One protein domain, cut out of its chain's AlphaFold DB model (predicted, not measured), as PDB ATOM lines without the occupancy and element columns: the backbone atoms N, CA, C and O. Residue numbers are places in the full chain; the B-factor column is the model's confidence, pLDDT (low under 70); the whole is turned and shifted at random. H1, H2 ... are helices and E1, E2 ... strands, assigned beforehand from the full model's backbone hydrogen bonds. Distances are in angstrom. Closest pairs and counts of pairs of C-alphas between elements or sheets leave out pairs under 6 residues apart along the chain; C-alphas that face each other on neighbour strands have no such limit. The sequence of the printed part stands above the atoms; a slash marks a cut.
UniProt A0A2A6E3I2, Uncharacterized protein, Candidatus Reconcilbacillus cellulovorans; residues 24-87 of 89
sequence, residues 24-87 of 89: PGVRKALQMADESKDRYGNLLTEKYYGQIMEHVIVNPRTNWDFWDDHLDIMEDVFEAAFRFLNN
ATOM      1  N   PRO A  24      -2.409  41.721  -3.681       96.19
ATOM      2  CA  PRO A  24      -3.327  40.926  -2.862       96.19
ATOM      3  C   PRO A  24      -4.805  41.314  -3.049       96.19
ATOM      4  O   PRO A  24      -5.695  40.728  -2.435       96.19
ATOM      5  N   GLY A  25      -5.087  42.310  -3.892       95.50
ATOM      6  CA  GLY A  25      -6.413  42.898  -4.052       95.50
ATOM      7  C   GLY A  25      -6.568  44.189  -3.245       95.50
ATOM      8  O   GLY A  25      -5.938  44.376  -2.208       95.50
ATOM      9  N   VAL A  26      -7.438  45.087  -3.720       95.31
ATOM     10  CA  VAL A  26      -7.608  46.437  -3.143       95.31
ATOM     11  C   VAL A  26      -8.023  46.374  -1.674       95.31
ATOM     12  O   VAL A  26      -7.439  47.055  -0.840       95.31
ATOM     13  N   ARG A  27      -8.998  45.517  -1.346       96.44
ATOM     14  CA  ARG A  27      -9.478  45.361   0.032       96.44
ATOM     15  C   ARG A  27      -8.352  44.942   0.971       96.44
ATOM     16  O   ARG A  27      -8.211  45.539   2.032       96.44
ATOM     17  N   LYS A  28      -7.553  43.947   0.576       97.38
ATOM     18  CA  LYS A  28      -6.463  43.463   1.420       97.38
ATOM     19  C   LYS A  28      -5.350  44.503   1.542       97.38
ATOM     20  O   LYS A  28      -4.883  44.719   2.647       97.38
ATOM     21  N   ALA A  29      -5.007  45.216   0.467       97.00
ATOM     22  CA  ALA A  29      -4.034  46.312   0.521       97.00
ATOM     23  C   ALA A  29      -4.432  47.414   1.528       97.00
ATOM     24  O   ALA A  29      -3.591  47.873   2.297       97.00
ATOM     25  N   LEU A  30      -5.718  47.791   1.573       97.38
ATOM     26  CA  LEU A  30      -6.239  48.738   2.569       97.38
ATOM     27  C   LEU A  30      -6.176  48.165   3.992       97.38
ATOM     28  O   LEU A  30      -5.679  48.832   4.896       97.38
ATOM     29  N   GLN A  31      -6.599  46.910   4.177       98.25
ATOM     30  CA  GLN A  31      -6.528  46.227   5.473       98.25
ATOM     31  C   GLN A  31      -5.098  46.163   6.014       98.25
ATOM     32  O   GLN A  31      -4.892  46.453   7.183       98.25
ATOM     33  N   MET A  32      -4.105  45.865   5.169       98.12
ATOM     34  CA  MET A  32      -2.695  45.853   5.573       98.12
ATOM     35  C   MET A  32      -2.269  47.199   6.174       98.12
ATOM     36  O   MET A  32      -1.595  47.223   7.200       98.12
ATOM     37  N   ALA A  33      -2.661  48.319   5.557       96.38
ATOM     38  CA  ALA A  33      -2.328  49.653   6.052       96.38
ATOM     39  C   ALA A  33      -3.071  49.997   7.352       96.38
ATOM     40  O   ALA A  33      -2.487  50.612   8.240       96.38
ATOM     41  N   ASP A  34      -4.339  49.608   7.478       97.62
ATOM     42  CA  ASP A  34      -5.146  49.893   8.668       97.62
ATOM     43  C   ASP A  34      -4.746  49.032   9.874       97.62
ATOM     44  O   ASP A  34      -4.627  49.546  10.985       97.62
ATOM     45  N   GLU A  35      -4.457  47.748   9.657       98.12
ATOM     46  CA  GLU A  35      -3.993  46.802  10.684       98.12
ATOM     47  C   GLU A  35      -2.567  47.114  11.175       98.12
ATOM     48  O   GLU A  35      -2.157  46.667  12.249       98.12
ATOM     49  N   SER A  36      -1.819  47.916  10.412       98.38
ATOM     50  CA  SER A  36      -0.448  48.319  10.730       98.38
ATOM     51  C   SER A  36      -0.357  49.697  11.387       98.38
ATOM     52  O   SER A  36       0.714  50.289  11.376       98.38
ATOM     53  N   LYS A  37      -1.441  50.235  11.958       98.44
ATOM     54  CA  LYS A  37      -1.416  51.512  12.692       98.44
ATOM     55  C   LYS A  37      -1.516  51.308  14.203       98.44
ATOM     56  O   LYS A  37      -2.130  50.354  14.680       98.44
ATOM     57  N   ASP A  38      -0.914  52.213  14.969       97.44
ATOM     58  CA  ASP A  38      -1.145  52.312  16.411       97.44
ATOM     59  C   ASP A  38      -2.477  53.025  16.726       97.44
ATOM     60  O   ASP A  38      -3.213  53.468  15.841       97.44
ATOM     61  N   ARG A  39      -2.793  53.175  18.020       96.50
ATOM     62  CA  ARG A  39      -4.014  53.865  18.477       96.50
ATOM     63  C   ARG A  39      -4.086  55.353  18.099       96.50
ATOM     64  O   ARG A  39      -5.143  55.955  18.253       96.50
ATOM     65  N   TYR A  40      -2.973  55.946  17.678       97.12
ATOM     66  CA  TYR A  40      -2.859  57.340  17.259       97.12
ATOM     67  C   TYR A  40      -2.859  57.487  15.729       97.12
ATOM     68  O   TYR A  40      -2.813  58.607  15.227       97.12
ATOM     69  N   GLY A  41      -2.943  56.377  14.988       96.31
ATOM     70  CA  GLY A  41      -2.920  56.359  13.529       96.31
ATOM     71  C   GLY A  41      -1.515  56.356  12.922       96.31
ATOM     72  O   GLY A  41      -1.404  56.425  11.697       96.31
ATOM     73  N   ASN A  42      -0.456  56.254  13.731       97.75
ATOM     74  CA  ASN A  42       0.911  56.169  13.223       97.75
ATOM     75  C   ASN A  42       1.164  54.784  12.634       97.75
ATOM     76  O   ASN A  42       0.803  53.777  13.244       97.75
ATOM     77  N   LEU A  43       1.819  54.732  11.474       96.81
ATOM     78  CA  LEU A  43       2.210  53.471  10.857       96.81
ATOM     79  C   LEU A  43       3.302  52.786  11.694       96.81
ATOM     80  O   LEU A  43       4.343  53.369  11.988       96.81
ATOM     81  N   LEU A  44       3.065  51.528  12.041       98.19
ATOM     82  CA  LEU A  44       4.012  50.616  12.661       98.19
ATOM     83  C   LEU A  44       4.737  49.862  11.542       98.19
ATOM     84  O   LEU A  44       4.222  48.872  11.021       98.19
ATOM     85  N   THR A  45       5.919  50.352  11.157       96.88
ATOM     86  CA  THR A  45       6.690  49.831  10.015       96.88
ATOM     87  C   THR A  45       6.930  48.327  10.100       96.88
ATOM     88  O   THR A  45       6.712  47.640   9.111       96.88
ATOM     89  N   GLU A  46       7.289  47.805  11.279       97.81
ATOM     90  CA  GLU A  46       7.496  46.364  11.506       97.81
ATOM     91  C   GLU A  46       6.257  45.547  11.107       97.81
ATOM     92  O   GLU A  46       6.348  44.647  10.274       97.81
ATOM     93  N   LYS A  47       5.066  45.936  11.576       98.31
ATOM     94  CA  LYS A  47       3.813  45.262  11.204       98.31
ATOM     95  C   LYS A  47       3.511  45.369   9.716       98.31
ATOM     96  O   LYS A  47       3.087  44.392   9.102       98.31
ATOM     97  N   TYR A  48       3.724  46.547   9.135       98.19
ATOM     98  CA  TYR A  48       3.434  46.775   7.723       98.19
ATOM     99  C   TYR A  48       4.363  45.965   6.816       98.19
ATOM    100  O   TYR A  48       3.914  45.364   5.841       98.19
ATOM    101  N   TYR A  49       5.643  45.877   7.170       98.44
ATOM    102  CA  TYR A  49       6.617  45.030   6.489       98.44
ATOM    103  C   TYR A  49       6.268  43.547   6.662       98.44
ATOM    104  O   TYR A  49       6.279  42.815   5.676       98.44
ATOM    105  N   GLY A  50       5.812  43.129   7.847       98.56
ATOM    106  CA  GLY A  50       5.227  41.801   8.067       98.56
ATOM    107  C   GLY A  50       4.084  41.478   7.096       98.56
ATOM    108  O   GLY A  50       4.070  40.423   6.463       98.56
ATOM    109  N   GLN A  51       3.160  42.419   6.900       98.44
ATOM    110  CA  GLN A  51       2.064  42.273   5.938       98.44
ATOM    111  C   GLN A  51       2.558  42.214   4.481       98.44
ATOM    112  O   GLN A  51       1.986  41.483   3.670       98.44
ATOM    113  N   ILE A  52       3.599  42.975   4.127       98.44
ATOM    114  CA  ILE A  52       4.212  42.931   2.791       98.44
ATOM    115  C   ILE A  52       4.854  41.561   2.535       98.44
ATOM    116  O   ILE A  52       4.611  40.986   1.473       98.44
ATOM    117  N   MET A  53       5.610  41.015   3.490       98.56
ATOM    118  CA  MET A  53       6.200  39.675   3.372       98.56
ATOM    119  C   MET A  53       5.128  38.593   3.200       98.56
ATOM    120  O   MET A  53       5.262  37.715   2.356       98.56
ATOM    121  N   GLU A  54       4.028  38.685   3.949       98.31
ATOM    122  CA  GLU A  54       2.972  37.668   3.927       98.31
ATOM    123  C   GLU A  54       2.108  37.717   2.653       98.31
ATOM    124  O   GLU A  54       1.701  36.682   2.116       98.31
ATOM    125  N   HIS A  55       1.786  38.920   2.166       97.88
ATOM    126  CA  HIS A  55       0.748  39.103   1.145       97.88
ATOM    127  C   HIS A  55       1.244  39.626  -0.202       97.88
ATOM    128  O   HIS A  55       0.507  39.518  -1.185       97.88
ATOM    129  N   VAL A  56       2.445  40.203  -0.258       98.19
ATOM    130  CA  VAL A  56       2.980  40.837  -1.469       98.19
ATOM    131  C   VAL A  56       4.190  40.079  -1.991       98.19
ATOM    132  O   VAL A  56       4.198  39.744  -3.171       98.19
ATOM    133  N   ILE A  57       5.179  39.762  -1.152       98.25
ATOM    134  CA  ILE A  57       6.382  39.020  -1.555       98.25
ATOM    135  C   ILE A  57       6.076  37.517  -1.535       98.25
ATOM    136  O   ILE A  57       6.119  36.866  -0.496       98.25
ATOM    137  N   VAL A  58       5.728  36.949  -2.691       97.75
ATOM    138  CA  VAL A  58       5.275  35.546  -2.773       97.75
ATOM    139  C   VAL A  58       6.388  34.558  -3.116       97.75
ATOM    140  O   VAL A  58       6.221  33.364  -2.871       97.75
ATOM    141  N   ASN A  59       7.507  35.032  -3.674       97.88
ATOM    142  CA  ASN A  59       8.686  34.211  -3.947       97.88
ATOM    143  C   ASN A  59       9.970  35.068  -3.993       97.88
ATOM    144  O   ASN A  59       9.929  36.098  -4.656       97.88
ATOM    145  N   PRO A  60      11.085  34.658  -3.358       97.88
ATOM    146  CA  PRO A  60      11.084  33.727  -2.233       97.88
ATOM    147  C   PRO A  60      10.162  34.252  -1.127       97.88
ATOM    148  O   PRO A  60       9.950  35.458  -1.004       97.88
ATOM    149  N   ARG A  61       9.582  33.355  -0.328       97.31
ATOM    150  CA  ARG A  61       8.923  33.800   0.904       97.31
ATOM    151  C   ARG A  61      10.003  34.287   1.859       97.31
ATOM    152  O   ARG A  61      10.938  33.542   2.136       97.31
ATOM    153  N   THR A  62       9.864  35.514   2.336       98.06
ATOM    154  CA  THR A  62      10.806  36.131   3.267       98.06
ATOM    155  C   THR A  62      10.206  36.207   4.669       98.06
ATOM    156  O   THR A  62       8.994  36.102   4.862       98.06
ATOM    157  N   ASN A  63      11.075  36.337   5.661       98.31
ATOM    158  CA  ASN A  63      10.757  36.539   7.070       98.31
ATOM    159  C   ASN A  63      11.866  37.409   7.691       98.31
ATOM    160  O   ASN A  63      12.777  37.840   6.986       98.31
ATOM    161  N   TRP A  64      11.798  37.682   8.992       98.00
ATOM    162  CA  TRP A  64      12.797  38.526   9.654       98.00
ATOM    163  C   TRP A  64      14.211  37.928   9.613       98.00
ATOM    164  O   TRP A  64      15.140  38.657   9.288       98.00
ATOM    165  N   ASP A  65      14.353  36.612   9.798       98.19
ATOM    166  CA  ASP A  65      15.655  35.928   9.710       98.19
ATOM    167  C   ASP A  65      16.281  36.061   8.308       98.19
ATOM    168  O   ASP A  65      17.475  36.304   8.173       98.19
ATOM    169  N   PHE A  66      15.471  35.964   7.244       98.31
ATOM    170  CA  PHE A  66      15.936  36.206   5.876       98.31
ATOM    171  C   PHE A  66      16.525  37.612   5.738       98.31
ATOM    172  O   PHE A  66      17.525  37.784   5.050       98.31
ATOM    173  N   TRP A  67      15.924  38.615   6.377       98.19
ATOM    174  CA  TRP A  67      16.413  39.988   6.289       98.19
ATOM    175  C   TRP A  67      17.637  40.256   7.158       98.19
ATOM    176  O   TRP A  67      18.449  41.080   6.749       98.19
ATOM    177  N   ASP A  68      17.828  39.540   8.269       98.12
ATOM    178  CA  ASP A  68      19.076  39.602   9.045       98.12
ATOM    179  C   ASP A  68      20.293  39.187   8.194       98.12
ATOM    180  O   ASP A  68      21.358  39.799   8.295       98.12
ATOM    181  N   ASP A  69      20.116  38.217   7.290       97.88
ATOM    182  CA  ASP A  69      21.158  37.760   6.357       97.88
ATOM    183  C   ASP A  69      21.292  38.635   5.089       97.88
ATOM    184  O   ASP A  69      22.284  38.523   4.366       97.88
ATOM    185  N   HIS A  70      20.311  39.501   4.802       97.88
ATOM    186  CA  HIS A  70      20.201  40.281   3.554       97.88
ATOM    187  C   HIS A  70      19.897  41.770   3.816       97.88
ATOM    188  O   HIS A  70      19.124  42.411   3.090       97.88
ATOM    189  N   LEU A  71      20.475  42.329   4.885       97.19
ATOM    190  CA  LEU A  71      20.231  43.710   5.323       97.19
ATOM    191  C   LEU A  71      20.559  44.752   4.244       97.19
ATOM    192  O   LEU A  71      19.921  45.801   4.191       97.19
ATOM    193  N   ASP A  72      21.536  44.464   3.387       98.31
ATOM    194  CA  ASP A  72      22.021  45.347   2.326       98.31
ATOM    195  C   ASP A  72      20.996  45.583   1.209       98.31
ATOM    196  O   ASP A  72      21.069  46.605   0.530       98.31
ATOM    197  N   ILE A  73      20.028  44.677   1.040       98.38
ATOM    198  CA  ILE A  73      19.005  44.754  -0.017       98.38
ATOM    199  C   ILE A  73      17.584  44.920   0.522       98.38
ATOM    200  O   ILE A  73      16.646  45.109  -0.254       98.38
ATOM    201  N   MET A  74      17.404  44.830   1.841       98.12
ATOM    202  CA  MET A  74      16.093  44.836   2.488       98.12
ATOM    203  C   MET A  74      15.265  46.070   2.097       98.12
ATOM    204  O   MET A  74      14.118  45.935   1.666       98.12
ATOM    205  N   GLU A  75      15.839  47.270   2.224       97.69
ATOM    206  CA  GLU A  75      15.136  48.531   1.951       97.69
ATOM    207  C   GLU A  75      14.691  48.629   0.483       97.69
ATOM    208  O   GLU A  75      13.521  48.913   0.217       97.69
ATOM    209  N   ASP A  76      15.570  48.265  -0.455       98.44
ATOM    210  CA  ASP A  76      15.279  48.250  -1.892       98.44
ATOM    211  C   ASP A  76      14.124  47.295  -2.236       98.44
ATOM    212  O   ASP A  76      13.245  47.620  -3.046       98.44
ATOM    213  N   VAL A  77      14.085  46.111  -1.610       98.50
ATOM    214  CA  VAL A  77      13.005  45.141  -1.837       98.50
ATOM    215  C   VAL A  77      11.674  45.658  -1.292       98.50
ATOM    216  O   VAL A  77      10.663  45.597  -2.002       98.50
ATOM    217  N   PHE A  78      11.644  46.200  -0.069       98.38
ATOM    218  CA  PHE A  78      10.415  46.753   0.506       98.38
ATOM    219  C   PHE A  78       9.918  47.979  -0.264       98.38
ATOM    220  O   PHE A  78       8.711  48.102  -0.491       98.38
ATOM    221  N   GLU A  79      10.815  48.851  -0.731       98.06
ATOM    222  CA  GLU A  79      10.449  49.982  -1.580       98.06
ATOM    223  C   GLU A  79       9.834  49.504  -2.905       98.06
ATOM    224  O   GLU A  79       8.770  49.985  -3.318       98.06
ATOM    225  N   ALA A  80      10.454  48.522  -3.564       98.19
ATOM    226  CA  ALA A  80       9.947  47.961  -4.811       98.19
ATOM    227  C   ALA A  80       8.569  47.299  -4.625       98.19
ATOM    228  O   ALA A  80       7.663  47.514  -5.443       98.19
ATOM    229  N   ALA A  81       8.380  46.556  -3.531       98.06
ATOM    230  CA  ALA A  81       7.105  45.945  -3.171       98.06
ATOM    231  C   ALA A  81       6.029  47.004  -2.874       98.06
ATOM    232  O   ALA A  81       4.900  46.890  -3.358       98.06
ATOM    233  N   PHE A  82       6.371  48.074  -2.149       96.69
ATOM    234  CA  PHE A  82       5.466  49.187  -1.854       96.69
ATOM    235  C   PHE A  82       5.034  49.941  -3.119       96.69
ATOM    236  O   PHE A  82       3.846  50.221  -3.314       96.69
ATOM    237  N   ARG A  83       5.978  50.238  -4.023       97.06
ATOM    238  CA  ARG A  83       5.686  50.864  -5.324       97.06
ATOM    239  C   ARG A  83       4.725  50.004  -6.145       97.06
ATOM    240  O   ARG A  83       3.756  50.526  -6.696       97.06
ATOM    241  N   PHE A  84       4.958  48.694  -6.186       97.19
ATOM    242  CA  PHE A  84       4.074  47.751  -6.865       97.19
ATOM    243  C   PHE A  84       2.684  47.664  -6.210       97.19
ATOM    244  O   PHE A  84       1.680  47.640  -6.917       97.19
ATOM    245  N   LEU A  85       2.595  47.669  -4.877       95.44
ATOM    246  CA  LEU A  85       1.318  47.620  -4.159       95.44
ATOM    247  C   LEU A  85       0.428  48.837  -4.468       95.44
ATOM    248  O   LEU A  85      -0.781  48.678  -4.642       95.44
ATOM    249  N   ASN A  86       1.017  50.033  -4.569       93.00
ATOM    250  CA  ASN A  86       0.289  51.277  -4.843       93.00
ATOM    251  C   ASN A  86      -0.015  51.503  -6.330       93.00
ATOM    252  O   ASN A  86      -1.016  52.136  -6.662       93.00
ATOM    253  N   ASN A  87       0.821  50.981  -7.227       92.56
ATOM    254  CA  ASN A  87       0.599  51.036  -8.669       92.56
ATOM    255  C   ASN A  87       0.896  49.670  -9.312       92.56
ATOM    256  O   ASN A  87       1.950  49.494  -9.928       92.56
TER     257      ASN A  87
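What this domain is: This is residues 24 to 87 of the 89 residues of an uncharacterized protein of Candidatus Reconcilbacillus cellulovorans (UniProt A0A2A6E3I2). Long H4 crosses the helical hairpin of H1 and H2, packing on H2; short H3 lies near its start. The 64 printed residues, mostly helix, include H1, H2, strand E1, H3 and H4 in order. The whole is compact: radius of gyration of the C-alphas 11.8 A, spans 32, 24 and 16 A.

How they stand to each other: In H4, residues 71 to 86, 78 to 82 alone touch H2, residues 45 to 55, at a steep tilt of 69 degrees, only just so; closest C-alphas: Ala 81 and Ile 52, 7.3 A. H1, residues 26 to 35, touches H2 in a hairpin; closest C-alphas: Met 32 and Gln 51, 6.0 A. H3, residues 64 to 68, is close to H4 but not clearly touching. Every O i to N i+4 pair is within hydrogen-bond range in H1, H2 and H3; in H4, 10 of 12.

Where its parts are: Find C-alpha 71 at (20.231, 43.710, 5.323); from there H4 runs 23.6 A to C-alpha 86 at (0.289, 51.277, -4.843). E1 is residues 57 to 59.

The domain as a whole: The printed part has no cut, and no printed residue is under 70 in pLDDT.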